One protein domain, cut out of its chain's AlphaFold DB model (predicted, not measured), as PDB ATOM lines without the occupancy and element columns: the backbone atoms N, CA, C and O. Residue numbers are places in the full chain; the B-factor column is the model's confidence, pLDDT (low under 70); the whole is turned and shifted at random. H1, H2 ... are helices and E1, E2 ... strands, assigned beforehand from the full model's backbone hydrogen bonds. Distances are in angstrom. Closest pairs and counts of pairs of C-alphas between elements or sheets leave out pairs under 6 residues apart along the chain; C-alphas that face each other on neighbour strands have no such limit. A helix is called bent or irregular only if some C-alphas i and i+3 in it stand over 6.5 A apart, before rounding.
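AT A GLANCE: This is residues 256 to 422 of the 493 residues of an uncharacterized protein of Fonsecaea pedrosoi CBS 271.37 (UniProt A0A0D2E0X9). A helical hairpin, H4 and H5, makes the core, with H1 crossing H4; the bent helix H6 makes an L, its arm H6a on the far side of H5 from H4 and running beside H2 in the opposite direction, its arm H6b turning back past the ends of the hairpin near Arg 337 of H4. E1 and E2 form a tiny antiparallel sheet near H2. The printed part has 167 residues, mostly helix, in the order H1 H2 E1 H3 H4 H5 E2 H6. It is compact, with a radius of gyration of the C-alphas of 16.4 A and spans of 51 by 35 by 29 A.

HOW THE PARTS SIT: E1, residues 309 to 311, and E2, residues 364 to 366, are antiparallel neighbours; N 309 and O 366, 2.9 A apart, are within hydrogen-bond range. The closest C-alphas of E1 and H2, residues 282 to 302, are those of Pro 310 and Ser 293, 6.4 A apart. H6, residues 390 to 417, was assigned as one helix by its hydrogen bonds but is bent, with C-alphas 403 and 406 7.9 A apart; its arms are H6a, residues 390 to 403, and H6b, residues 406 to 417. H2 and H6a only just touch, with 3 pairs of C-alphas within 8 A, through residues 288 to 292 and 392 to 396 alone; the closest C-alphas are those of Ile 292 and Ile 393, 6.9 A apart, at a shallow tilt of 7 degrees, opposite ways. H4, residues 320 to 337, and H5, residues 347 to 361, form a helical hairpin at 25 degrees, their closest C-alphas those of Leu 329 and Phe 356, 5.5 A apart. H1, residues 257 to 269, touches residues 326 to 334 of H4 alone, about perpendicular at 83 degrees; the closest C-alphas are those of Ala 261 and Ala 330, 4.9 A apart. H3, residues 313 to 318, is irregular, with C-alphas 314 and 317 7.6 A apart, and touches H4 only at the corner, closest at C-alphas Leu 317 and Arg 323, 4.8 A. H6b is near H1 and H5. Every O i to N i+4 pair is within hydrogen-bond range in H1, H2, H4, H5, H6a and H6b; H3 has 0 of 2, and 1 of 3 O i to N i+3 pairs.

IN THESE COORDINATES: H1 begins at C-alpha 257 (17.939, -27.491, -48.043) and H6b ends at C-alpha 417 (7.358, -38.767, -43.632). H2 is 29.9 A long, H4 26.0 A, H5 20.7 A and H6a 20.1 A.

THE WHOLE: The C-alphas of Gly 304 and Arg 419 are the two farthest apart, 52.6 A. The printed part has no cut; the links H1 to H2 and E2 to H6 are long. Mean pLDDT of the printed part is 75.2, and residues 268 to 278 and 368 to 380 are among those under 70.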
ATOM      1  N   ALA A 256      18.158 -28.058 -52.221       59.42
ATOM      2  CA  ALA A 256      16.794 -28.030 -51.703       59.42
ATOM      3  C   ALA A 256      16.737 -27.717 -50.195       59.42
ATOM      4  O   ALA A 256      15.668 -27.371 -49.686       59.42
ATOM      5  N   LEU A 257      17.873 -27.770 -49.483       64.49
ATOM      6  CA  LEU A 257      17.939 -27.491 -48.043       64.49
ATOM      7  C   LEU A 257      17.395 -26.104 -47.662       64.49
ATOM      8  O   LEU A 257      16.570 -26.057 -46.751       64.49
ATOM      9  N   PRO A 258      17.761 -24.983 -48.323       62.10
ATOM     10  CA  PRO A 258      17.289 -23.660 -47.910       62.10
ATOM     11  C   PRO A 258      15.774 -23.501 -48.057       62.10
ATOM     12  O   PRO A 258      15.121 -22.896 -47.213       62.10
ATOM     13  N   ALA A 259      15.207 -24.062 -49.122       63.72
ATOM     14  CA  ALA A 259      13.784 -23.953 -49.395       63.72
ATOM     15  C   ALA A 259      12.968 -24.840 -48.442       63.72
ATOM     16  O   ALA A 259      11.958 -24.406 -47.890       63.72
ATOM     17  N   LEU A 260      13.475 -26.040 -48.143       68.97
ATOM     18  CA  LEU A 260      12.882 -26.901 -47.131       68.97
ATOM     19  C   LEU A 260      12.984 -26.308 -45.721       68.97
ATOM     20  O   LEU A 260      12.041 -26.402 -44.939       68.97
ATOM     21  N   ALA A 261      14.110 -25.675 -45.405       70.35
ATOM     22  CA  ALA A 261      14.303 -24.932 -44.169       70.35
ATOM     23  C   ALA A 261      13.306 -23.769 -44.036       70.35
ATOM     24  O   ALA A 261      12.769 -23.529 -42.953       70.35
ATOM     25  N   GLU A 262      13.020 -23.069 -45.137       69.95
ATOM     26  CA  GLU A 262      12.011 -22.012 -45.174       69.95
ATOM     27  C   GLU A 262      10.595 -22.559 -44.927       69.95
ATOM     28  O   GLU A 262       9.831 -21.960 -44.169       69.95
ATOM     29  N   GLU A 263      10.237 -23.711 -45.504       69.82
ATOM     30  CA  GLU A 263       8.944 -24.350 -45.229       69.82
ATOM     31  C   GLU A 263       8.836 -24.920 -43.827       69.82
ATOM     32  O   GLU A 263       7.776 -24.801 -43.218       69.82
ATOM     33  N   LEU A 264       9.918 -25.486 -43.285       74.13
ATOM     34  CA  LEU A 264       9.968 -25.883 -41.883       74.13
ATOM     35  C   LEU A 264       9.607 -24.678 -41.011       74.13
ATOM     36  O   LEU A 264       8.689 -24.754 -40.199       74.13
ATOM     37  N   TYR A 265      10.249 -23.530 -41.243       73.01
ATOM     38  CA  TYR A 265       9.891 -22.292 -40.557       73.01
ATOM     39  C   TYR A 265       8.409 -21.930 -40.746       73.01
ATOM     40  O   TYR A 265       7.709 -21.711 -39.754       73.01
ATOM     41  N   LYS A 266       7.903 -21.913 -41.988       70.08
ATOM     42  CA  LYS A 266       6.501 -21.578 -42.299       70.08
ATOM     43  C   LYS A 266       5.492 -22.522 -41.640       70.08
ATOM     44  O   LYS A 266       4.420 -22.065 -41.234       70.08
ATOM     45  N   ASP A 267       5.819 -23.806 -41.511       70.88
ATOM     46  CA  ASP A 267       4.976 -24.816 -40.868       70.88
ATOM     47  C   ASP A 267       4.870 -24.578 -39.354       70.88
ATOM     48  O   ASP A 267       3.770 -24.657 -38.799       70.88
ATOM     49  N   PHE A 268       5.964 -24.177 -38.694       69.78
ATOM     50  CA  PHE A 268       5.940 -23.796 -37.277       69.78
ATOM     51  C   PHE A 268       5.141 -22.504 -37.024       69.78
ATOM     52  O   PHE A 268       4.378 -22.458 -36.057       69.78
ATOM     53  N   VAL A 269       5.236 -21.487 -37.901       63.36
ATOM     54  CA  VAL A 269       4.458 -20.229 -37.768       63.36
ATOM     55  C   VAL A 269       3.009 -20.318 -38.266       63.36
ATOM     56  O   VAL A 269       2.243 -19.372 -38.077       63.36
ATOM     57  N   GLY A 270       2.619 -21.403 -38.943       56.92
ATOM     58  CA  GLY A 270       1.297 -21.527 -39.571       56.92
ATOM     59  C   GLY A 270       1.067 -20.565 -40.749       56.92
ATOM     60  O   GLY A 270      -0.075 -20.271 -41.097       56.92
ATOM     61  N   ARG A 271       2.135 -20.052 -41.373       52.20
ATOM     62  CA  ARG A 271       2.079 -19.147 -42.536       52.20
ATOM     63  C   ARG A 271       2.658 -19.837 -43.769       52.20
ATOM     64  O   ARG A 271       3.752 -19.502 -44.199       52.20
ATOM     65  N   GLY A 272       1.952 -20.799 -44.353       47.52
ATOM     66  CA  GLY A 272       2.429 -21.415 -45.604       47.52
ATOM     67  C   GLY A 272       1.468 -22.403 -46.241       47.52
ATOM     68  O   GLY A 272       1.309 -22.423 -47.456       47.52
ATOM     69  N   LEU A 273       0.727 -23.154 -45.432       46.03
ATOM     70  CA  LEU A 273      -0.251 -24.116 -45.925       46.03
ATOM     71  C   LEU A 273      -1.624 -23.643 -45.468       46.03
ATOM     72  O   LEU A 273      -1.890 -23.618 -44.270       46.03
ATOM     73  N   ARG A 274      -2.501 -23.273 -46.409       38.60
ATOM     74  CA  ARG A 274      -3.862 -22.740 -46.163       38.60
ATOM     75  C   ARG A 274      -4.740 -23.584 -45.216       38.60
ATOM     76  O   ARG A 274      -5.818 -23.138 -44.844       38.60
ATOM     77  N   HIS A 275      -4.287 -24.772 -44.817       42.14
ATOM     78  CA  HIS A 275      -5.046 -25.762 -44.059       42.14
ATOM     79  C   HIS A 275      -4.303 -26.351 -42.846       42.14
ATOM     80  O   HIS A 275      -4.724 -27.391 -42.346       42.14
ATOM     81  N   ARG A 276      -3.207 -25.747 -42.357       53.90
ATOM     82  CA  ARG A 276      -2.531 -26.239 -41.139       53.90
ATOM     83  C   ARG A 276      -2.505 -25.191 -40.032       53.90
ATOM     84  O   ARG A 276      -1.903 -24.134 -40.182       53.90
ATOM     85  N   THR A 277      -3.114 -25.526 -38.896       62.99
ATOM     86  CA  THR A 277      -3.000 -24.761 -37.649       62.99
ATOM     87  C   THR A 277      -1.532 -24.696 -37.218       62.99
ATOM     88  O   THR A 277      -0.803 -25.688 -37.348       62.99
ATOM     89  N   ALA A 278      -1.076 -23.545 -36.717       68.05
ATOM     90  CA  ALA A 278       0.262 -23.412 -36.140       68.05
ATOM     91  C   ALA A 278       0.453 -24.420 -34.993       68.05
ATOM     92  O   ALA A 278      -0.497 -24.716 -34.265       68.05
ATOM     93  N   LEU A 279       1.661 -24.975 -34.850       73.74
ATOM     94  CA  LEU A 279       1.957 -25.929 -33.773       73.74
ATOM     95  C   LEU A 279       1.837 -25.261 -32.400       73.74
ATOM     96  O   LEU A 279       1.272 -25.835 -31.474       73.74
ATOM     97  N   ILE A 280       2.375 -24.048 -32.299       74.60
ATOM     98  CA  ILE A 280       2.234 -23.181 -31.136       74.60
ATOM     99  C   ILE A 280       1.099 -22.206 -31.464       74.60
ATOM    100  O   ILE A 280       1.193 -21.513 -32.483       74.60
ATOM    101  N   PRO A 281       0.032 -22.126 -30.649       76.44
ATOM    102  CA  PRO A 281      -1.023 -21.144 -30.855       76.44
ATOM    103  C   PRO A 281      -0.446 -19.730 -30.968       76.44
ATOM    104  O   PRO A 281       0.468 -19.362 -30.224       76.44
ATOM    105  N   ALA A 282      -0.994 -18.926 -31.882       72.18
ATOM    106  CA  ALA A 282      -0.507 -17.570 -32.127       72.18
ATOM    107  C   ALA A 282      -0.505 -16.722 -30.844       72.18
ATOM    108  O   ALA A 282       0.447 -15.985 -30.611       72.18
ATOM    109  N   ASP A 283      -1.510 -16.881 -29.980       74.53
ATOM    110  CA  ASP A 283      -1.596 -16.162 -28.704       74.53
ATOM    111  C   ASP A 283      -0.475 -16.557 -27.738       74.53
ATOM    112  O   ASP A 283       0.122 -15.690 -27.105       74.53
ATOM    113  N   THR A 284      -0.127 -17.846 -27.670       78.97
ATOM    114  CA  THR A 284       0.997 -18.339 -26.860       78.97
ATOM    115  C   THR A 284       2.326 -17.796 -27.384       78.97
ATOM    116  O   THR A 284       3.119 -17.263 -26.612       78.97
ATOM    117  N   SER A 285       2.548 -17.866 -28.700       75.24
ATOM    118  CA  SER A 285       3.746 -17.316 -29.346       75.24
ATOM    119  C   SER A 285       3.867 -15.804 -29.132       75.24
ATOM    120  O   SER A 285       4.930 -15.323 -28.738       75.24
ATOM    121  N   ASN A 286       2.779 -15.057 -29.335       76.95
ATOM    122  CA  ASN A 286       2.743 -13.608 -29.162       76.95
ATOM    123  C   ASN A 286       2.989 -13.209 -27.707       76.95
ATOM    124  O   ASN A 286       3.797 -12.318 -27.463       76.95
ATOM    125  N   LEU A 287       2.337 -13.873 -26.746       80.97
ATOM    126  CA  LEU A 287       2.519 -13.596 -25.324       80.97
ATOM    127  C   LEU A 287       3.986 -13.756 -24.925       80.97
ATOM    128  O   LEU A 287       4.566 -12.849 -24.337       80.97
ATOM    129  N   MET A 288       4.607 -14.870 -25.308       80.11
ATOM    130  CA  MET A 288       6.011 -15.133 -24.999       80.11
ATOM    131  C   MET A 288       6.945 -14.130 -25.666       80.11
ATOM    132  O   MET A 288       7.820 -13.575 -25.002       80.11
ATOM    133  N   PHE A 289       6.721 -13.846 -26.951       82.33
ATOM    134  CA  PHE A 289       7.487 -12.843 -27.678       82.33
ATOM    135  C   PHE A 289       7.391 -11.472 -26.996       82.33
ATOM    136  O   PHE A 289       8.409 -10.808 -26.808       82.33
ATOM    137  N   THR A 290       6.192 -11.051 -26.579       83.97
ATOM    138  CA  THR A 290       5.964  -9.780 -25.877       83.97
ATOM    139  C   THR A 290       6.624  -9.759 -24.501       83.97
ATOM    140  O   THR A 290       7.287  -8.776 -24.173       83.97
ATOM    141  N   THR A 291       6.496 -10.828 -23.709       86.11
ATOM    142  CA  THR A 291       7.122 -10.936 -22.381       86.11
ATOM    143  C   THR A 291       8.645 -10.864 -22.476       86.11
ATOM    144  O   THR A 291       9.267 -10.078 -21.761       86.11
ATOM    145  N   ILE A 292       9.249 -11.632 -23.388       85.31
ATOM    146  CA  ILE A 292      10.701 -11.635 -23.587       85.31
ATOM    147  C   ILE A 292      11.152 -10.275 -24.143       85.31
ATOM    148  O   ILE A 292      12.067  -9.671 -23.589       85.31
ATOM    149  N   SER A 293      10.473  -9.735 -25.164       85.01
ATOM    150  CA  SER A 293      10.812  -8.424 -25.751       85.01
ATOM    151  C   SER A 293      10.778  -7.308 -24.710       85.01
ATOM    152  O   SER A 293      11.684  -6.480 -24.667       85.01
ATOM    153  N   GLY A 294       9.757  -7.295 -23.845       85.89
ATOM    154  CA  GLY A 294       9.641  -6.320 -22.762       85.89
ATOM    155  C   GLY A 294      10.823  -6.387 -21.794       85.89
ATOM    156  O   GLY A 294      11.369  -5.347 -21.424       85.89
ATOM    157  N   ALA A 295      11.274  -7.596 -21.444       86.84
ATOM    158  CA  ALA A 295      12.444  -7.793 -20.594       86.84
ATOM    159  C   ALA A 295      13.750  -7.335 -21.270       86.84
ATOM    160  O   ALA A 295      14.565  -6.680 -20.622       86.84
ATOM    161  N   PHE A 296      13.933  -7.607 -22.568       85.83
ATOM    162  CA  PHE A 296      15.075  -7.097 -23.337       85.83
ATOM    163  C   PHE A 296      15.103  -5.568 -23.369       85.83
ATOM    164  O   PHE A 296      16.129  -4.963 -23.064       85.83
ATOM    165  N   VAL A 297      13.974  -4.933 -23.702       83.95
ATOM    166  CA  VAL A 297      13.867  -3.468 -23.756       83.95
ATOM    167  C   VAL A 297      14.176  -2.849 -22.391       83.95
ATOM    168  O   VAL A 297      14.955  -1.901 -22.323       83.95
ATOM    169  N   ALA A 298      13.631  -3.404 -21.304       85.09
ATOM    170  CA  ALA A 298      13.913  -2.934 -19.949       85.09
ATOM    171  C   ALA A 298      15.394  -3.105 -19.566       85.09
ATOM    172  O   ALA A 298      15.992  -2.199 -18.985       85.09
ATOM    173  N   ALA A 299      16.005  -4.238 -19.924       85.39
ATOM    174  CA  ALA A 299      17.406  -4.514 -19.628       85.39
ATOM    175  C   ALA A 299      18.367  -3.577 -20.382       85.39
ATOM    176  O   ALA A 299      19.308  -3.073 -19.773       85.39
ATOM    177  N   TYR A 300      18.122  -3.284 -21.664       81.29
ATOM    178  CA  TYR A 300      18.933  -2.309 -22.410       81.29
ATOM    179  C   TYR A 300      18.697  -0.870 -21.955       81.29
ATOM    180  O   TYR A 300      19.648  -0.091 -21.871       81.29
ATOM    181  N   ALA A 301      17.457  -0.514 -21.605       81.10
ATOM    182  CA  ALA A 301      17.163   0.792 -21.025       81.10
ATOM    183  C   ALA A 301      17.953   1.009 -19.721       81.10
ATOM    184  O   ALA A 301      18.546   2.071 -19.538       81.10
ATOM    185  N   ALA A 302      18.042  -0.012 -18.861       82.64
ATOM    186  CA  ALA A 302      18.831   0.039 -17.629       82.64
ATOM    187  C   ALA A 302      20.349   0.175 -17.869       82.64
ATOM    188  O   ALA A 302      21.054   0.701 -17.012       82.64
ATOM    189  N   GLN A 303      20.856  -0.264 -19.026       79.51
ATOM    190  CA  GLN A 303      22.265  -0.131 -19.422       79.51
ATOM    191  C   GLN A 303      22.575   1.186 -20.157       79.51
ATOM    192  O   GLN A 303      23.719   1.418 -20.540       79.51
ATOM    193  N   GLY A 304      21.579   2.051 -20.383       70.01
ATOM    194  CA  GLY A 304      21.758   3.318 -21.100       70.01
ATOM    195  C   GLY A 304      21.947   3.178 -22.617       70.01
ATOM    196  O   GLY A 304      22.331   4.142 -23.271       70.01
ATOM    197  N   SER A 305      21.666   2.006 -23.201       66.03
ATOM    198  CA  SER A 305      21.959   1.680 -24.611       66.03
ATOM    199  C   SER A 305      20.933   2.219 -25.626       66.03
ATOM    200  O   SER A 305      21.063   1.976 -26.823       66.03
ATOM    201  N   GLY A 306      19.900   2.937 -25.169       64.66
ATOM    202  CA  GLY A 306      18.761   3.345 -25.996       64.66
ATOM    203  C   GLY A 306      17.716   2.236 -26.193       64.66
ATOM    204  O   GLY A 306      17.909   1.079 -25.820       64.66
ATOM    205  N   VAL A 307      16.557   2.604 -26.753       67.10
ATOM    206  CA  VAL A 307      15.433   1.677 -26.966       67.10
ATOM    207  C   VAL A 307      15.714   0.823 -28.202       67.10
ATOM    208  O   VAL A 307      15.633   1.301 -29.331       67.10
ATOM    209  N   CYS A 308      16.046  -0.445 -27.988       72.92
ATOM    210  CA  CYS A 308      16.193  -1.417 -29.065       72.92
ATOM    211  C   CYS A 308      14.811  -1.801 -29.625       72.92
ATOM    212  O   CYS A 308      13.835  -1.883 -28.875       72.92
ATOM    213  N   VAL A 309      14.718  -2.063 -30.931       75.75
ATOM    214  CA  VAL A 309      13.461  -2.448 -31.590       75.75
ATOM    215  C   VAL A 309      13.450  -3.960 -31.833       75.75
ATOM    216  O   VAL A 309      14.353  -4.457 -32.510       75.75
ATOM    217  N   PRO A 310      12.449  -4.704 -31.326       77.53
ATOM    218  CA  PRO A 310      12.350  -6.135 -31.573       77.53
ATOM    219  C   PRO A 310      11.831  -6.425 -32.991       77.53
ATOM    220  O   PRO A 310      10.826  -5.861 -33.440       77.53
ATOM    221  N   LEU A 311      12.466  -7.368 -33.685       74.83
ATOM    222  CA  LEU A 311      11.932  -7.972 -34.902       74.83
ATOM    223  C   LEU A 311      10.836  -8.966 -34.529       74.83
ATOM    224  O   LEU A 311      11.100  -9.959 -33.861       74.83
ATOM    225  N   ARG A 312       9.602  -8.711 -34.978       70.11
ATOM    226  CA  ARG A 312       8.468  -9.627 -34.759       70.11
ATOM    227  C   ARG A 312       8.826 -11.042 -35.218       70.11
ATOM    228  O   ARG A 312       9.347 -11.190 -36.320       70.11
ATOM    229  N   ALA A 313       8.424 -12.058 -34.452       66.16
ATOM    230  CA  ALA A 313       8.668 -13.471 -34.775       66.16
ATOM    231  C   ALA A 313       8.262 -13.856 -36.213       66.16
ATOM    232  O   ALA A 313       8.934 -14.642 -36.863       66.16
ATOM    233  N   GLY A 314       7.203 -13.252 -36.767       66.33
ATOM    234  CA  GLY A 314       6.778 -13.500 -38.153       66.33
ATOM    235  C   GLY A 314       7.696 -12.930 -39.248       66.33
ATOM    236  O   GLY A 314       7.514 -13.285 -40.410       66.33
ATOM    237  N   ASN A 315       8.656 -12.068 -38.902       69.80
ATOM    238  CA  ASN A 315       9.532 -11.353 -39.835       69.80
ATOM    239  C   ASN A 315      10.989 -11.854 -39.803       69.80
ATOM    240  O   ASN A 315      11.835 -11.267 -40.475       69.80
ATOM    241  N   VAL A 316      11.297 -12.924 -39.059       70.94
ATOM    242  CA  VAL A 316      12.663 -13.474 -38.915       70.94
ATOM    243  C   VAL A 316      13.267 -13.875 -40.267       70.94
ATOM    244  O   VAL A 316      14.453 -13.658 -40.500       70.94
ATOM    245  N   LEU A 317      12.448 -14.366 -41.205       67.49
ATOM    246  CA  LEU A 317      12.879 -14.642 -42.584       67.49
ATOM    247  C   LEU A 317      13.180 -13.387 -43.419       67.49
ATOM    248  O   LEU A 317      13.883 -13.481 -44.422       67.49
ATOM    249  N   SER A 318      12.618 -12.230 -43.064       65.57
ATOM    250  CA  SER A 318      12.717 -11.007 -43.869       65.57
ATOM    251  C   SER A 318      14.003 -10.217 -43.621       65.57
ATOM    252  O   SER A 318      14.340  -9.368 -44.442       65.57
ATOM    253  N   ALA A 319      14.709 -10.474 -42.517       66.48
ATOM    254  CA  ALA A 319      15.980  -9.826 -42.204       66.48
ATOM    255  C   ALA A 319      17.161 -10.750 -42.548       66.48
ATOM    256  O   ALA A 319      17.191 -11.921 -42.171       66.48
ATOM    257  N   THR A 320      18.147 -10.228 -43.283       61.91
ATOM    258  CA  THR A 320      19.256 -11.023 -43.841       61.91
ATOM    259  C   THR A 320      20.086 -11.777 -42.788       61.91
ATOM    260  O   THR A 320      20.308 -12.972 -42.992       61.91
ATOM    261  N   PRO A 321      20.516 -11.169 -41.656       68.57
ATOM    262  CA  PRO A 321      21.318 -11.881 -40.654       68.57
ATOM    263  C   PRO A 321      20.554 -13.039 -40.001       68.57
ATOM    264  O   PRO A 321      21.051 -14.161 -39.920       68.57
ATOM    265  N   THR A 322      19.303 -12.788 -39.610       75.21
ATOM    266  CA  THR A 322      18.457 -13.773 -38.931       75.21
ATOM    267  C   THR A 322      18.044 -14.906 -39.864       75.21
ATOM    268  O   THR A 322      17.959 -16.053 -39.422       75.21
ATOM    269  N   ARG A 323      17.848 -14.606 -41.159       75.35
ATOM    270  CA  ARG A 323      17.550 -15.595 -42.201       75.35
ATOM    271  C   ARG A 323      18.671 -16.623 -42.333       75.35
ATOM    272  O   ARG A 323      18.383 -17.814 -42.311       75.35
ATOM    273  N   SER A 324      19.930 -16.198 -42.440       79.28
ATOM    274  CA  SER A 324      21.065 -17.119 -42.626       79.28
ATOM    275  C   SER A 324      21.227 -18.105 -41.463       79.28
ATOM    276  O   SER A 324      21.388 -19.308 -41.685       79.28
ATOM    277  N   THR A 325      21.123 -17.624 -40.221       84.60
ATOM    278  CA  THR A 325      21.187 -18.481 -39.024       84.60
ATOM    279  C   THR A 325      20.003 -19.440 -38.954       84.60
ATOM    280  O   THR A 325      20.193 -20.638 -38.749       84.60
ATOM    281  N   LEU A 326      18.786 -18.948 -39.202       82.79
ATOM    282  CA  LEU A 326      17.577 -19.772 -39.208       82.79
ATOM    283  C   LEU A 326      17.669 -20.905 -40.242       82.79
ATOM    284  O   LEU A 326      17.372 -22.056 -39.923       82.79
ATOM    285  N   LEU A 327      18.115 -20.592 -41.463       80.58
ATOM    286  CA  LEU A 327      18.292 -21.582 -42.527       80.58
ATOM    287  C   LEU A 327      19.358 -22.624 -42.170       80.58
ATOM    288  O   LEU A 327      19.197 -23.796 -42.506       80.58
ATOM    289  N   THR A 328      20.408 -22.229 -41.449       85.52
ATOM    290  CA  THR A 328      21.453 -23.146 -40.968       85.52
ATOM    291  C   THR A 328      20.907 -24.107 -39.908       85.52
ATOM    292  O   THR A 328      21.073 -25.319 -40.031       85.52
ATOM    293  N   LEU A 329      20.186 -23.596 -38.903       88.67
ATOM    294  CA  LEU A 329      19.564 -24.413 -37.849       88.67
ATOM    295  C   LEU A 329      18.542 -25.403 -38.418       88.67
ATOM    296  O   LEU A 329      18.545 -26.586 -38.074       88.67
ATOM    297  N   ALA A 330      17.701 -24.939 -39.338       83.44
ATOM    298  CA  ALA A 330      16.750 -25.792 -40.030       83.44
ATOM    299  C   ALA A 330      17.451 -26.842 -40.911       83.44
ATOM    300  O   ALA A 330      17.057 -28.005 -40.897       83.44
ATOM    301  N   SER A 331      18.531 -26.480 -41.612       79.54
ATOM    302  CA  SER A 331      19.327 -27.443 -42.391       79.54
ATOM    303  C   SER A 331      19.939 -28.535 -41.507       79.54
ATOM    304  O   SER A 331      19.937 -29.701 -41.897       79.54
ATOM    305  N   ASN A 332      20.386 -28.202 -40.291       85.43
ATOM    306  CA  ASN A 332      20.902 -29.188 -39.335       85.43
ATOM    307  C   ASN A 332      19.821 -30.184 -38.888       85.43
ATOM    308  O   ASN A 332      20.078 -31.387 -38.834       85.43
ATOM    309  N   LEU A 333      18.602 -29.705 -38.610       85.41
ATOM    310  CA  LEU A 333      17.456 -30.567 -38.285       85.41
ATOM    311  C   LEU A 333      17.137 -31.541 -39.416       85.41
ATOM    312  O   LEU A 333      16.922 -32.733 -39.190       85.41
ATOM    313  N   VAL A 334      17.131 -31.013 -40.634       78.17
ATOM    314  CA  VAL A 334      16.879 -31.757 -41.861       78.17
ATOM    315  C   VAL A 334      17.934 -32.850 -42.075       78.17
ATOM    316  O   VAL A 334      17.590 -34.014 -42.279       78.17
ATOM    317  N   GLN A 335      19.220 -32.510 -41.968       78.77
ATOM    318  CA  GLN A 335      20.315 -33.472 -42.124       78.77
ATOM    319  C   GLN A 335      20.281 -34.568 -41.052       78.77
ATOM    320  O   GLN A 335      20.443 -35.745 -41.371       78.77
ATOM    321  N   GLN A 336      20.025 -34.212 -39.790       83.24
ATOM    322  CA  GLN A 336      19.942 -35.196 -38.706       83.24
ATOM    323  C   GLN A 336      18.783 -36.168 -38.897       83.24
ATOM    324  O   GLN A 336      18.944 -37.368 -38.655       83.24
ATOM    325  N   ARG A 337      17.639 -35.675 -39.385       79.52
ATOM    326  CA  ARG A 337      16.481 -36.513 -39.691       79.52
ATOM    327  C   ARG A 337      16.793 -37.598 -40.717       79.52
ATOM    328  O   ARG A 337      16.257 -38.698 -40.588       79.52
ATOM    329  N   TRP A 338      17.594 -37.298 -41.733       73.50
ATOM    330  CA  TRP A 338      17.959 -38.263 -42.778       73.50
ATOM    331  C   TRP A 338      19.276 -38.972 -42.550       73.50
ATOM    332  O   TRP A 338      19.719 -39.735 -43.408       73.50
ATOM    333  N   SER A 339      19.890 -38.786 -41.387       77.62
ATOM    334  CA  SER A 339      20.962 -39.685 -41.005       77.62
ATOM    335  C   SER A 339      20.412 -41.113 -40.929       77.62
ATOM    336  O   SER A 339      19.299 -41.351 -40.452       77.62
ATOM    337  N   SER A 340      21.199 -42.086 -41.389       73.51
ATOM    338  CA  SER A 340      20.859 -43.513 -41.293       73.51
ATOM    339  C   SER A 340      20.668 -43.982 -39.844       73.51
ATOM    340  O   SER A 340      20.113 -45.049 -39.602       73.51
ATOM    341  N   THR A 341      21.112 -43.178 -38.879       81.22
ATOM    342  CA  THR A 341      21.032 -43.411 -37.437       81.22
ATOM    343  C   THR A 341      19.977 -42.542 -36.749       81.22
ATOM    344  O   THR A 341      19.974 -42.450 -35.519       81.22
ATOM    345  N   PHE A 342      19.082 -41.893 -37.506       83.91
ATOM    346  CA  PHE A 342      18.090 -40.989 -36.939       83.91
ATOM    347  C   PHE A 342      17.239 -41.671 -35.864       83.91
ATOM    348  O   PHE A 342      16.561 -42.671 -36.103       83.91
ATOM    349  N   ASN A 343      17.218 -41.050 -34.688       86.58
ATOM    350  CA  ASN A 343      16.293 -41.364 -33.614       86.58
ATOM    351  C   ASN A 343      15.616 -40.058 -33.157       86.58
ATOM    352  O   ASN A 343      16.327 -39.144 -32.716       86.58
ATOM    353  N   PRO A 344      14.271 -39.961 -33.195       87.14
ATOM    354  CA  PRO A 344      13.549 -38.777 -32.726       87.14
ATOM    355  C   PRO A 344      13.752 -38.489 -31.230       87.14
ATOM    356  O   PRO A 344      13.495 -37.372 -30.794       87.14
ATOM    357  N   ALA A 345      14.230 -39.461 -30.446       89.01
ATOM    358  CA  ALA A 345      14.588 -39.299 -29.037       89.01
ATOM    359  C   ALA A 345      16.087 -39.010 -28.803       89.01
ATOM    360  O   ALA A 345      16.520 -38.953 -27.653       89.01
ATOM    361  N   SER A 346      16.905 -38.866 -29.854       89.99
ATOM    362  CA  SER A 346      18.342 -38.620 -29.678       89.99
ATOM    363  C   SER A 346      18.607 -37.239 -29.053       89.99
ATOM    364  O   SER A 346      18.031 -36.247 -29.507       89.99
ATOM    365  N   PRO A 347      19.507 -37.127 -28.054       90.29
ATOM    366  CA  PRO A 347      19.815 -35.844 -27.417       90.29
ATOM    367  C   PRO A 347      20.271 -34.759 -28.403       90.29
ATOM    368  O   PRO A 347      19.871 -33.607 -28.271       90.29
ATOM    369  N   ALA A 348      21.052 -35.130 -29.424       88.93
ATOM    370  CA  ALA A 348      21.535 -34.205 -30.450       88.93
ATOM    371  C   ALA A 348      20.393 -33.588 -31.281       88.93
ATOM    372  O   ALA A 348      20.373 -32.375 -31.511       88.93
ATOM    373  N   PHE A 349      19.415 -34.412 -31.670       89.92
ATOM    374  CA  PHE A 349      18.248 -33.962 -32.423       89.92
ATOM    375  C   PHE A 349      17.351 -33.053 -31.584       89.92
ATOM    376  O   PHE A 349      16.943 -31.986 -32.046       89.92
ATOM    377  N   LEU A 350      17.089 -33.439 -30.331       90.91
ATOM    378  CA  LEU A 350      16.291 -32.624 -29.418       90.91
ATOM    379  C   LEU A 350      16.959 -31.271 -29.144       90.91
ATOM    380  O   LEU A 350      16.270 -30.255 -29.171       90.91
ATOM    381  N   GLN A 351      18.286 -31.237 -28.971       91.25
ATOM    382  CA  GLN A 351      19.034 -29.986 -28.824       91.25
ATOM    383  C   GLN A 351      18.914 -29.108 -30.073       91.25
ATOM    384  O   GLN A 351      18.595 -27.931 -29.967       91.25
ATOM    385  N   SER A 352      19.074 -29.682 -31.267       90.09
ATOM    386  CA  SER A 352      18.964 -28.919 -32.519       90.09
ATOM    387  C   SER A 352      17.561 -28.345 -32.729       90.09
ATOM    388  O   SER A 352      17.400 -27.256 -33.278       90.09
ATOM    389  N   LEU A 353      16.530 -29.056 -32.260       88.84
ATOM    390  CA  LEU A 353      15.154 -28.569 -32.301       88.84
ATOM    391  C   LEU A 353      14.933 -27.445 -31.289       88.84
ATOM    392  O   LEU A 353      14.255 -26.468 -31.603       88.84
ATOM    393  N   GLN A 354      15.523 -27.553 -30.101       89.54
ATOM    394  CA  GLN A 354      15.509 -26.480 -29.113       89.54
ATOM    395  C   GLN A 354      16.243 -25.235 -29.617       89.54
ATOM    396  O   GLN A 354      15.705 -24.143 -29.459       89.54
ATOM    397  N   ASP A 355      17.390 -25.382 -30.282       89.97
ATOM    398  CA  ASP A 355      18.148 -24.268 -30.862       89.97
ATOM    399  C   ASP A 355      17.339 -23.559 -31.959       89.97
ATOM    400  O   ASP A 355      17.247 -22.331 -31.981       89.97
ATOM    401  N   PHE A 356      16.681 -24.331 -32.833       87.54
ATOM    402  CA  PHE A 356      15.768 -23.803 -33.848       87.54
ATOM    403  C   PHE A 356      14.593 -23.036 -33.227       87.54
ATOM    404  O   PHE A 356      14.310 -21.907 -33.628       87.54
ATOM    405  N   LEU A 357      13.924 -23.618 -32.225       84.62
ATOM    406  CA  LEU A 357      12.813 -22.965 -31.528       84.62
ATOM    407  C   LEU A 357      13.275 -21.721 -30.761       84.62
ATOM    408  O   LEU A 357      12.573 -20.715 -30.765       84.62
ATOM    409  N   HIS A 358      14.450 -21.765 -30.135       86.62
ATOM    410  CA  HIS A 358      15.037 -20.635 -29.424       86.62
ATOM    411  C   HIS A 358      15.297 -19.469 -30.379       86.62
ATOM    412  O   HIS A 358      14.831 -18.362 -30.123       86.62
ATOM    413  N   HIS A 359      15.985 -19.713 -31.500       86.12
ATOM    414  CA  HIS A 359      16.234 -18.684 -32.517       86.12
ATOM    415  C   HIS A 359      14.930 -18.120 -33.088       86.12
ATOM    416  O   HIS A 359      14.847 -16.940 -33.386       86.12
ATOM    417  N   PHE A 360      13.889 -18.943 -33.212       76.83
ATOM    418  CA  PHE A 360      12.587 -18.500 -33.701       76.83
ATOM    419  C   PHE A 360      11.801 -17.637 -32.691       76.83
ATOM    420  O   PHE A 360      11.158 -16.658 -33.076       76.83
ATOM    421  N   LEU A 361      11.794 -18.018 -31.413       76.22
ATOM    422  CA  LEU A 361      10.908 -17.437 -30.396       76.22
ATOM    423  C   LEU A 361      11.540 -16.276 -29.630       76.22
ATOM    424  O   LEU A 361      10.815 -15.426 -29.106       76.22
ATOM    425  N   VAL A 362      12.871 -16.243 -29.541       80.88
ATOM    426  CA  VAL A 362      13.585 -15.156 -28.874       80.88
ATOM    427  C   VAL A 362      13.622 -13.933 -29.801       80.88
ATOM    428  O   VAL A 362      14.024 -14.045 -30.956       80.88
ATOM    429  N   PRO A 363      13.203 -12.745 -29.332       78.34
ATOM    430  CA  PRO A 363      13.225 -11.526 -30.131       78.34
ATOM    431  C   PRO A 363      14.639 -11.131 -30.571       78.34
ATOM    432  O   PRO A 363      15.527 -10.959 -29.737       78.34
ATOM    433  N   HIS A 364      14.815 -10.894 -31.871       81.63
ATOM    434  CA  HIS A 364      16.038 -10.303 -32.418       81.63
ATOM    435  C   HIS A 364      15.975  -8.783 -32.292       81.63
ATOM    436  O   HIS A 364      15.031  -8.152 -32.782       81.63
ATOM    437  N   MET A 365      16.965  -8.191 -31.631       79.66
ATOM    438  CA  MET A 365      16.963  -6.772 -31.282       79.66
ATOM    439  C   MET A 365      17.842  -5.974 -32.244       79.66
ATOM    440  O   MET A 365      18.978  -6.355 -32.525       79.66
ATOM    441  N   PHE A 366      17.327  -4.839 -32.720       77.38
ATOM    442  CA  PHE A 366      18.031  -3.946 -33.641       77.38
ATOM    443  C   PHE A 366      18.145  -2.523 -33.076       77.38
ATOM    444  O   PHE A 366      17.272  -2.098 -32.306       77.38
ATOM    445  N   PRO A 367      19.183  -1.758 -33.469       72.21
ATOM    446  CA  PRO A 367      19.302  -0.349 -33.112       72.21
ATOM    447  C   PRO A 367      18.087   0.486 -33.571       72.21
ATOM    448  O   PRO A 367      17.490   0.191 -34.612       72.21
ATOM    449  N   PRO A 368      17.717   1.550 -32.837       68.90
ATOM    450  CA  PRO A 368      16.626   2.441 -33.230       68.90
ATOM    451  C   PRO A 368      16.933   3.217 -34.526       68.90
ATOM    452  O   PRO A 368      18.082   3.528 -34.827       68.90
ATOM    453  N   GLY A 369      15.884   3.582 -35.275       64.97
ATOM    454  CA  GLY A 369      15.961   4.520 -36.409       64.97
ATOM    455  C   GLY A 369      15.973   3.903 -37.815       64.97
ATOM    456  O   GLY A 369      15.780   4.632 -38.787       64.97
ATOM    457  N   ILE A 370      16.126   2.581 -37.955       58.07
ATOM    458  CA  ILE A 370      16.081   1.897 -39.258       58.07
ATOM    459  C   ILE A 370      15.126   0.695 -39.173       58.07
ATOM    460  O   ILE A 370      15.320  -0.165 -38.316       58.07
ATOM    461  N   PRO A 371      14.093   0.593 -40.035       59.92
ATOM    462  CA  PRO A 371      13.212  -0.570 -40.037       59.92
ATOM    463  C   PRO A 371      14.012  -1.838 -40.375       59.92
ATOM    464  O   PRO A 371      14.667  -1.856 -41.422       59.92
ATOM    465  N   PRO A 372      13.919  -2.920 -39.580       56.84
ATOM    466  CA  PRO A 372      14.675  -4.150 -39.827       56.84
ATOM    467  C   PRO A 372      14.238  -4.898 -41.095       56.84
ATOM    468  O   PRO A 372      14.895  -5.834 -41.531       56.84
ATOM    469  N   THR A 373      13.139  -4.474 -41.722       53.69
ATOM    470  CA  THR A 373      12.617  -5.033 -42.973       53.69
ATOM    471  C   THR A 373      13.203  -4.385 -44.231       53.69
ATOM    472  O   THR A 373      12.726  -4.685 -45.323       53.69
ATOM    473  N   ARG A 374      14.177  -3.465 -44.132       53.71
ATOM    474  CA  ARG A 374      14.843  -2.914 -45.325       53.71
ATOM    475  C   ARG A 374      15.858  -3.935 -45.867       53.71
ATOM    476  O   ARG A 374      16.871  -4.154 -45.210       53.71
ATOM    477  N   PRO A 375      15.651  -4.514 -47.067       49.42
ATOM    478  CA  PRO A 375      16.452  -5.639 -47.567       49.42
ATOM    479  C   PRO A 375      17.923  -5.306 -47.884       49.42
ATOM    480  O   PRO A 375      18.705  -6.215 -48.138       49.42
ATOM    481  N   SER A 376      18.318  -4.030 -47.874       47.70
ATOM    482  CA  SER A 376      19.637  -3.559 -48.328       47.70
ATOM    483  C   SER A 376      20.567  -3.035 -47.227       47.70
ATOM    484  O   SER A 376      21.683  -2.624 -47.530       47.70
ATOM    485  N   LEU A 377      20.153  -3.049 -45.957       49.00
ATOM    486  CA  LEU A 377      21.007  -2.648 -44.834       49.00
ATOM    487  C   LEU A 377      21.335  -3.878 -43.988       49.00
ATOM    488  O   LEU A 377      20.453  -4.448 -43.349       49.00
ATOM    489  N   VAL A 378      22.611  -4.272 -43.962       56.51
ATOM    490  CA  VAL A 378      23.120  -5.200 -42.943       56.51
ATOM    491  C   VAL A 378      23.082  -4.448 -41.618       56.51
ATOM    492  O   VAL A 378      24.001  -3.708 -41.278       56.51
ATOM    493  N   LEU A 379      21.969  -4.564 -40.900       60.38
ATOM    494  CA  LEU A 379      21.874  -4.024 -39.555       60.38
ATOM    495  C   LEU A 379      22.641  -4.949 -38.610       60.38
ATOM    496  O   LEU A 379      22.418  -6.162 -38.663       60.38
ATOM    497  N   PRO A 380      23.520  -4.414 -37.745       67.21
ATOM    498  CA  PRO A 380      24.123  -5.218 -36.700       67.21
ATOM    499  C   PRO A 380      23.012  -5.637 -35.736       67.21
ATOM    500  O   PRO A 380      22.443  -4.807 -35.026       67.21
ATOM    501  N   GLU A 381      22.664  -6.918 -35.754       71.51
ATOM    502  CA  GLU A 381      21.809  -7.500 -34.728       71.51
ATOM    503  C   GLU A 381      22.526  -7.405 -33.379       71.51
ATOM    504  O   GLU A 381      23.726  -7.677 -33.276       71.51
ATOM    505  N   ILE A 382      21.797  -7.031 -32.330       73.11
ATOM    506  CA  ILE A 382      22.337  -7.070 -30.976       73.11
ATOM    507  C   ILE A 382      22.245  -8.513 -30.481       73.11
ATOM    508  O   ILE A 382      21.198  -8.972 -30.035       73.11
ATOM    509  N   THR A 383      23.362  -9.229 -30.563       71.88
ATOM    510  CA  THR A 383      23.452 -10.648 -30.184       71.88
ATOM    511  C   THR A 383      23.682 -10.869 -28.687       71.88
ATOM    512  O   THR A 383      23.536 -11.985 -28.190       71.88
ATOM    513  N   ILE A 384      24.050  -9.818 -27.944       74.42
ATOM    514  CA  ILE A 384      24.346  -9.914 -26.510       74.42
ATOM    515  C   ILE A 384      23.040  -9.966 -25.726       74.42
ATOM    516  O   ILE A 384      22.439  -8.932 -25.450       74.42
ATOM    517  N   VAL A 385      22.638 -11.156 -25.294       79.35
ATOM    518  CA  VAL A 385      21.519 -11.309 -24.360       79.35
ATOM    519  C   VAL A 385      21.942 -10.822 -22.968       79.35
ATOM    520  O   VAL A 385      22.901 -11.361 -22.406       79.35
ATOM    521  N   PRO A 386      21.236  -9.850 -22.360       81.32
ATOM    522  CA  PRO A 386      21.532  -9.427 -20.997       81.32
ATOM    523  C   PRO A 386      21.406 -10.599 -20.014       81.32
ATOM    524  O   PRO A 386      20.425 -11.345 -20.045       81.32
ATOM    525  N   ALA A 387      22.366 -10.740 -19.095       85.42
ATOM    526  CA  ALA A 387      22.388 -11.840 -18.125       85.42
ATOM    527  C   ALA A 387      21.114 -11.913 -17.259       85.42
ATOM    528  O   ALA A 387      20.695 -12.996 -16.865       85.42
ATOM    529  N   SER A 388      20.457 -10.772 -17.019       86.86
ATOM    530  CA  SER A 388      19.177 -10.684 -16.306       86.86
ATOM    531  C   SER A 388      17.993 -11.302 -17.061       86.86
ATOM    532  O   SER A 388      16.999 -11.662 -16.437       86.86
ATOM    533  N   VAL A 389      18.084 -11.436 -18.387       87.42
ATOM    534  CA  VAL A 389      17.004 -11.944 -19.250       87.42
ATOM    535  C   VAL A 389      17.148 -13.450 -19.507       87.42
ATOM    536  O   VAL A 389      16.150 -14.133 -19.734       87.42
ATOM    537  N   GLN A 390      18.362 -14.003 -19.401       88.60
ATOM    538  CA  GLN A 390      18.638 -15.424 -19.654       88.60
ATOM    539  C   GLN A 390      17.751 -16.405 -18.852       88.60
ATOM    540  O   GLN A 390      17.174 -17.306 -19.465       88.60
ATOM    541  N   PRO A 391      17.537 -16.237 -17.527       90.89
ATOM    542  CA  PRO A 391      16.677 -17.149 -16.762       90.89
ATOM    543  C   PRO A 391      15.215 -17.142 -17.231       90.89
ATOM    544  O   PRO A 391      14.535 -18.172 -17.201       90.89
ATOM    545  N   LEU A 392      14.727 -15.985 -17.697       90.05
ATOM    546  CA  LEU A 392      13.378 -15.849 -18.241       90.05
ATOM    547  C   LEU A 392      13.247 -16.627 -19.553       90.05
ATOM    548  O   LEU A 392      12.294 -17.389 -19.701       90.05
ATOM    549  N   ILE A 393      14.213 -16.486 -20.469       88.08
ATOM    550  CA  ILE A 393      14.243 -17.244 -21.730       88.08
ATOM    551  C   ILE A 393      14.236 -18.747 -21.440       88.08
ATOM    552  O   ILE A 393      13.403 -19.467 -21.983       88.08
ATOM    553  N   GLN A 394      15.102 -19.218 -20.537       90.06
ATOM    554  CA  GLN A 394      15.186 -20.636 -20.169       90.06
ATOM    555  C   GLN A 394      13.860 -21.174 -19.612       90.06
ATOM    556  O   GLN A 394      13.395 -22.229 -20.037       90.06
ATOM    557  N   THR A 395      13.208 -20.426 -18.717       90.89
ATOM    558  CA  THR A 395      11.914 -20.812 -18.123       90.89
ATOM    559  C   THR A 395      10.806 -20.896 -19.179       90.89
ATOM    560  O   THR A 395      10.012 -21.841 -19.209       90.89
ATOM    561  N   GLN A 396      10.763 -19.913 -20.077       88.23
ATOM    562  CA  GLN A 396       9.790 -19.831 -21.163       88.23
ATOM    563  C   GLN A 396       9.997 -20.958 -22.190       88.23
ATOM    564  O   GLN A 396       9.044 -21.646 -22.563       88.23
ATOM    565  N   MET A 397      11.247 -21.230 -22.570       87.65
ATOM    566  CA  MET A 397      11.594 -22.334 -23.467       87.65
ATOM    567  C   MET A 397      11.283 -23.702 -22.855       87.65
ATOM    568  O   MET A 397      10.718 -24.552 -23.540       87.65
ATOM    569  N   ALA A 398      11.564 -23.910 -21.565       89.74
ATOM    570  CA  ALA A 398      11.200 -25.142 -20.864       89.74
ATOM    571  C   ALA A 398       9.678 -25.362 -20.836       89.74
ATOM    572  O   ALA A 398       9.207 -26.489 -21.013       89.74
ATOM    573  N   THR A 399       8.902 -24.286 -20.677       88.29
ATOM    574  CA  THR A 399       7.431 -24.332 -20.699       88.29
ATOM    575  C   THR A 399       6.908 -24.747 -22.074       88.29
ATOM    576  O   THR A 399       6.102 -25.673 -22.164       88.29
ATOM    577  N   ILE A 400       7.413 -24.138 -23.158       83.99
ATOM    578  CA  ILE A 400       7.070 -24.559 -24.528       83.99
ATOM    579  C   ILE A 400       7.466 -26.000 -24.770       83.99
ATOM    580  O   ILE A 400       6.684 -26.759 -25.333       83.99
ATOM    581  N   TRP A 401       8.682 -26.376 -24.389       87.64
ATOM    582  CA  TRP A 401       9.183 -27.710 -24.664       87.64
ATOM    583  C   TRP A 401       8.338 -28.772 -23.961       87.64
ATOM    584  O   TRP A 401       7.976 -29.778 -24.565       87.64
ATOM    585  N   THR A 402       7.936 -28.503 -22.721       89.36
ATOM    586  CA  THR A 402       7.037 -29.375 -21.960       89.36
ATOM    587  C   THR A 402       5.651 -29.461 -22.605       89.36
ATOM    588  O   THR A 402       5.088 -30.549 -22.698       89.36
ATOM    589  N   ALA A 403       5.103 -28.340 -23.083       86.04
ATOM    590  CA  ALA A 403       3.758 -28.292 -23.657       86.04
ATOM    591  C   ALA A 403       3.674 -28.822 -25.101       86.04
ATOM    592  O   ALA A 403       2.680 -29.437 -25.480       86.04
ATOM    593  N   PHE A 404       4.705 -28.586 -25.915       85.65
ATOM    594  CA  PHE A 404       4.666 -28.772 -27.368       85.65
ATOM    595  C   PHE A 404       5.806 -29.630 -27.921       85.65
ATOM    596  O   PHE A 404       5.746 -29.989 -29.091       85.65
ATOM    597  N   GLY A 405       6.825 -29.996 -27.135       85.51
ATOM    598  CA  GLY A 405       8.015 -30.710 -27.617       85.51
ATOM    599  C   GLY A 405       7.682 -32.032 -28.309       85.51
ATOM    600  O   GLY A 405       8.073 -32.253 -29.453       85.51
ATOM    601  N   THR A 406       6.862 -32.880 -27.683       84.94
ATOM    602  CA  THR A 406       6.405 -34.147 -28.286       84.94
ATOM    603  C   THR A 406       5.625 -33.920 -29.584       84.94
ATOM    604  O   THR A 406       5.821 -34.637 -30.569       84.94
ATOM    605  N   ALA A 407       4.765 -32.898 -29.617       84.16
ATOM    606  CA  ALA A 407       4.005 -32.537 -30.810       84.16
ATOM    607  C   ALA A 407       4.915 -31.953 -31.905       84.16
ATOM    608  O   ALA A 407       4.689 -32.234 -33.077       84.16
ATOM    609  N   ALA A 408       5.973 -31.222 -31.541       83.41
ATOM    610  CA  ALA A 408       6.987 -30.706 -32.455       83.41
ATOM    611  C   ALA A 408       7.765 -31.842 -33.116       83.41
ATOM    612  O   ALA A 408       7.850 -31.884 -34.338       83.41
ATOM    613  N   VAL A 409       8.255 -32.803 -32.327       85.58
ATOM    614  CA  VAL A 409       8.956 -33.991 -32.836       85.58
ATOM    615  C   VAL A 409       8.037 -34.814 -33.740       85.58
ATOM    616  O   VAL A 409       8.443 -35.211 -34.832       85.58
ATOM    617  N   THR A 410       6.785 -35.029 -33.328       83.27
ATOM    618  CA  THR A 410       5.790 -35.767 -34.123       83.27
ATOM    619  C   THR A 410       5.472 -35.041 -35.425       83.27
ATOM    620  O   THR A 410       5.465 -35.662 -36.483       83.27
ATOM    621  N   ARG A 411       5.251 -33.724 -35.373       77.20
ATOM    622  CA  ARG A 411       4.937 -32.894 -36.540       77.20
ATOM    623  C   ARG A 411       6.102 -32.822 -37.508       77.20
ATOM    624  O   ARG A 411       5.880 -32.964 -38.698       77.20
ATOM    625  N   LEU A 412       7.321 -32.665 -37.010       78.95
ATOM    626  CA  LEU A 412       8.534 -32.675 -37.814       78.95
ATOM    627  C   LEU A 412       8.754 -34.062 -38.436       78.95
ATOM    628  O   LEU A 412       9.015 -34.170 -39.628       78.95
ATOM    629  N   THR A 413       8.547 -35.142 -37.682       77.37
ATOM    630  CA  THR A 413       8.614 -36.507 -38.224       77.37
ATOM    631  C   THR A 413       7.544 -36.737 -39.293       77.37
ATOM    632  O   THR A 413       7.850 -37.299 -40.338       77.37
ATOM    633  N   ALA A 414       6.313 -36.270 -39.070       73.91
ATOM    634  CA  ALA A 414       5.226 -36.331 -40.042       73.91
ATOM    635  C   ALA A 414       5.499 -35.455 -41.268       73.91
ATOM    636  O   ALA A 414       5.220 -35.891 -42.374       73.91
ATOM    637  N   PHE A 415       6.074 -34.265 -41.090       71.68
ATOM    638  CA  PHE A 415       6.546 -33.401 -42.167       71.68
ATOM    639  C   PHE A 415       7.527 -34.182 -43.040       71.68
ATOM    640  O   PHE A 415       7.251 -34.345 -44.218       71.68
ATOM    641  N   PHE A 416       8.555 -34.796 -42.441       68.43
ATOM    642  CA  PHE A 416       9.547 -35.626 -43.134       68.43
ATOM    643  C   PHE A 416       9.025 -36.945 -43.727       68.43
ATOM    644  O   PHE A 416       9.591 -37.451 -44.692       68.43
ATOM    645  N   ASN A 417       7.969 -37.523 -43.153       65.33
ATOM    646  CA  ASN A 417       7.358 -38.767 -43.632       65.33
ATOM    647  C   ASN A 417       6.271 -38.534 -44.676       65.33
ATOM    648  O   ASN A 417       5.915 -39.458 -45.411       65.33
ATOM    649  N   ASP A 418       5.695 -37.337 -44.707       58.91
ATOM    650  CA  ASP A 418       4.711 -36.979 -45.702       58.91
ATOM    651  C   ASP A 418       5.451 -36.948 -47.035       58.91
ATOM    652  O   ASP A 418       6.183 -36.021 -47.373       58.91
ATOM    653  N   ARG A 419       5.273 -38.031 -47.801       46.19
ATOM    654  CA  ARG A 419       5.762 -38.138 -49.172       46.19
ATOM    655  C   ARG A 419       5.239 -36.977 -50.011       46.19
ATOM    656  O   ARG A 419       5.835 -36.713 -51.039       46.19
ATOM    657  N   ARG A 420       4.231 -36.220 -49.555       48.98
ATOM    658  CA  ARG A 420       3.907 -34.901 -50.094       48.98
ATOM    659  C   ARG A 420       4.903 -33.774 -49.757       48.98
ATOM    660  O   ARG A 420       4.543 -32.606 -49.796       48.98
ATOM    661  N   PHE A 421       6.122 -34.099 -49.366       47.63
ATOM    662  CA  PHE A 421       7.246 -33.167 -49.336       47.63
ATOM    663  C   PHE A 421       8.535 -33.788 -49.914       47.63
ATOM    664  O   PHE A 421       9.496 -33.055 -50.135       47.63
ATOM    665  N   TYR A 422       8.559 -35.118 -50.153       45.26
ATOM    666  CA  TYR A 422       9.769 -35.896 -50.513       45.26
ATOM    667  C   TYR A 422       9.553 -37.091 -51.447       45.26
ATOM    668  O   TYR A 422      10.509 -37.735 -51.866       45.26
TER     669      TYR A 422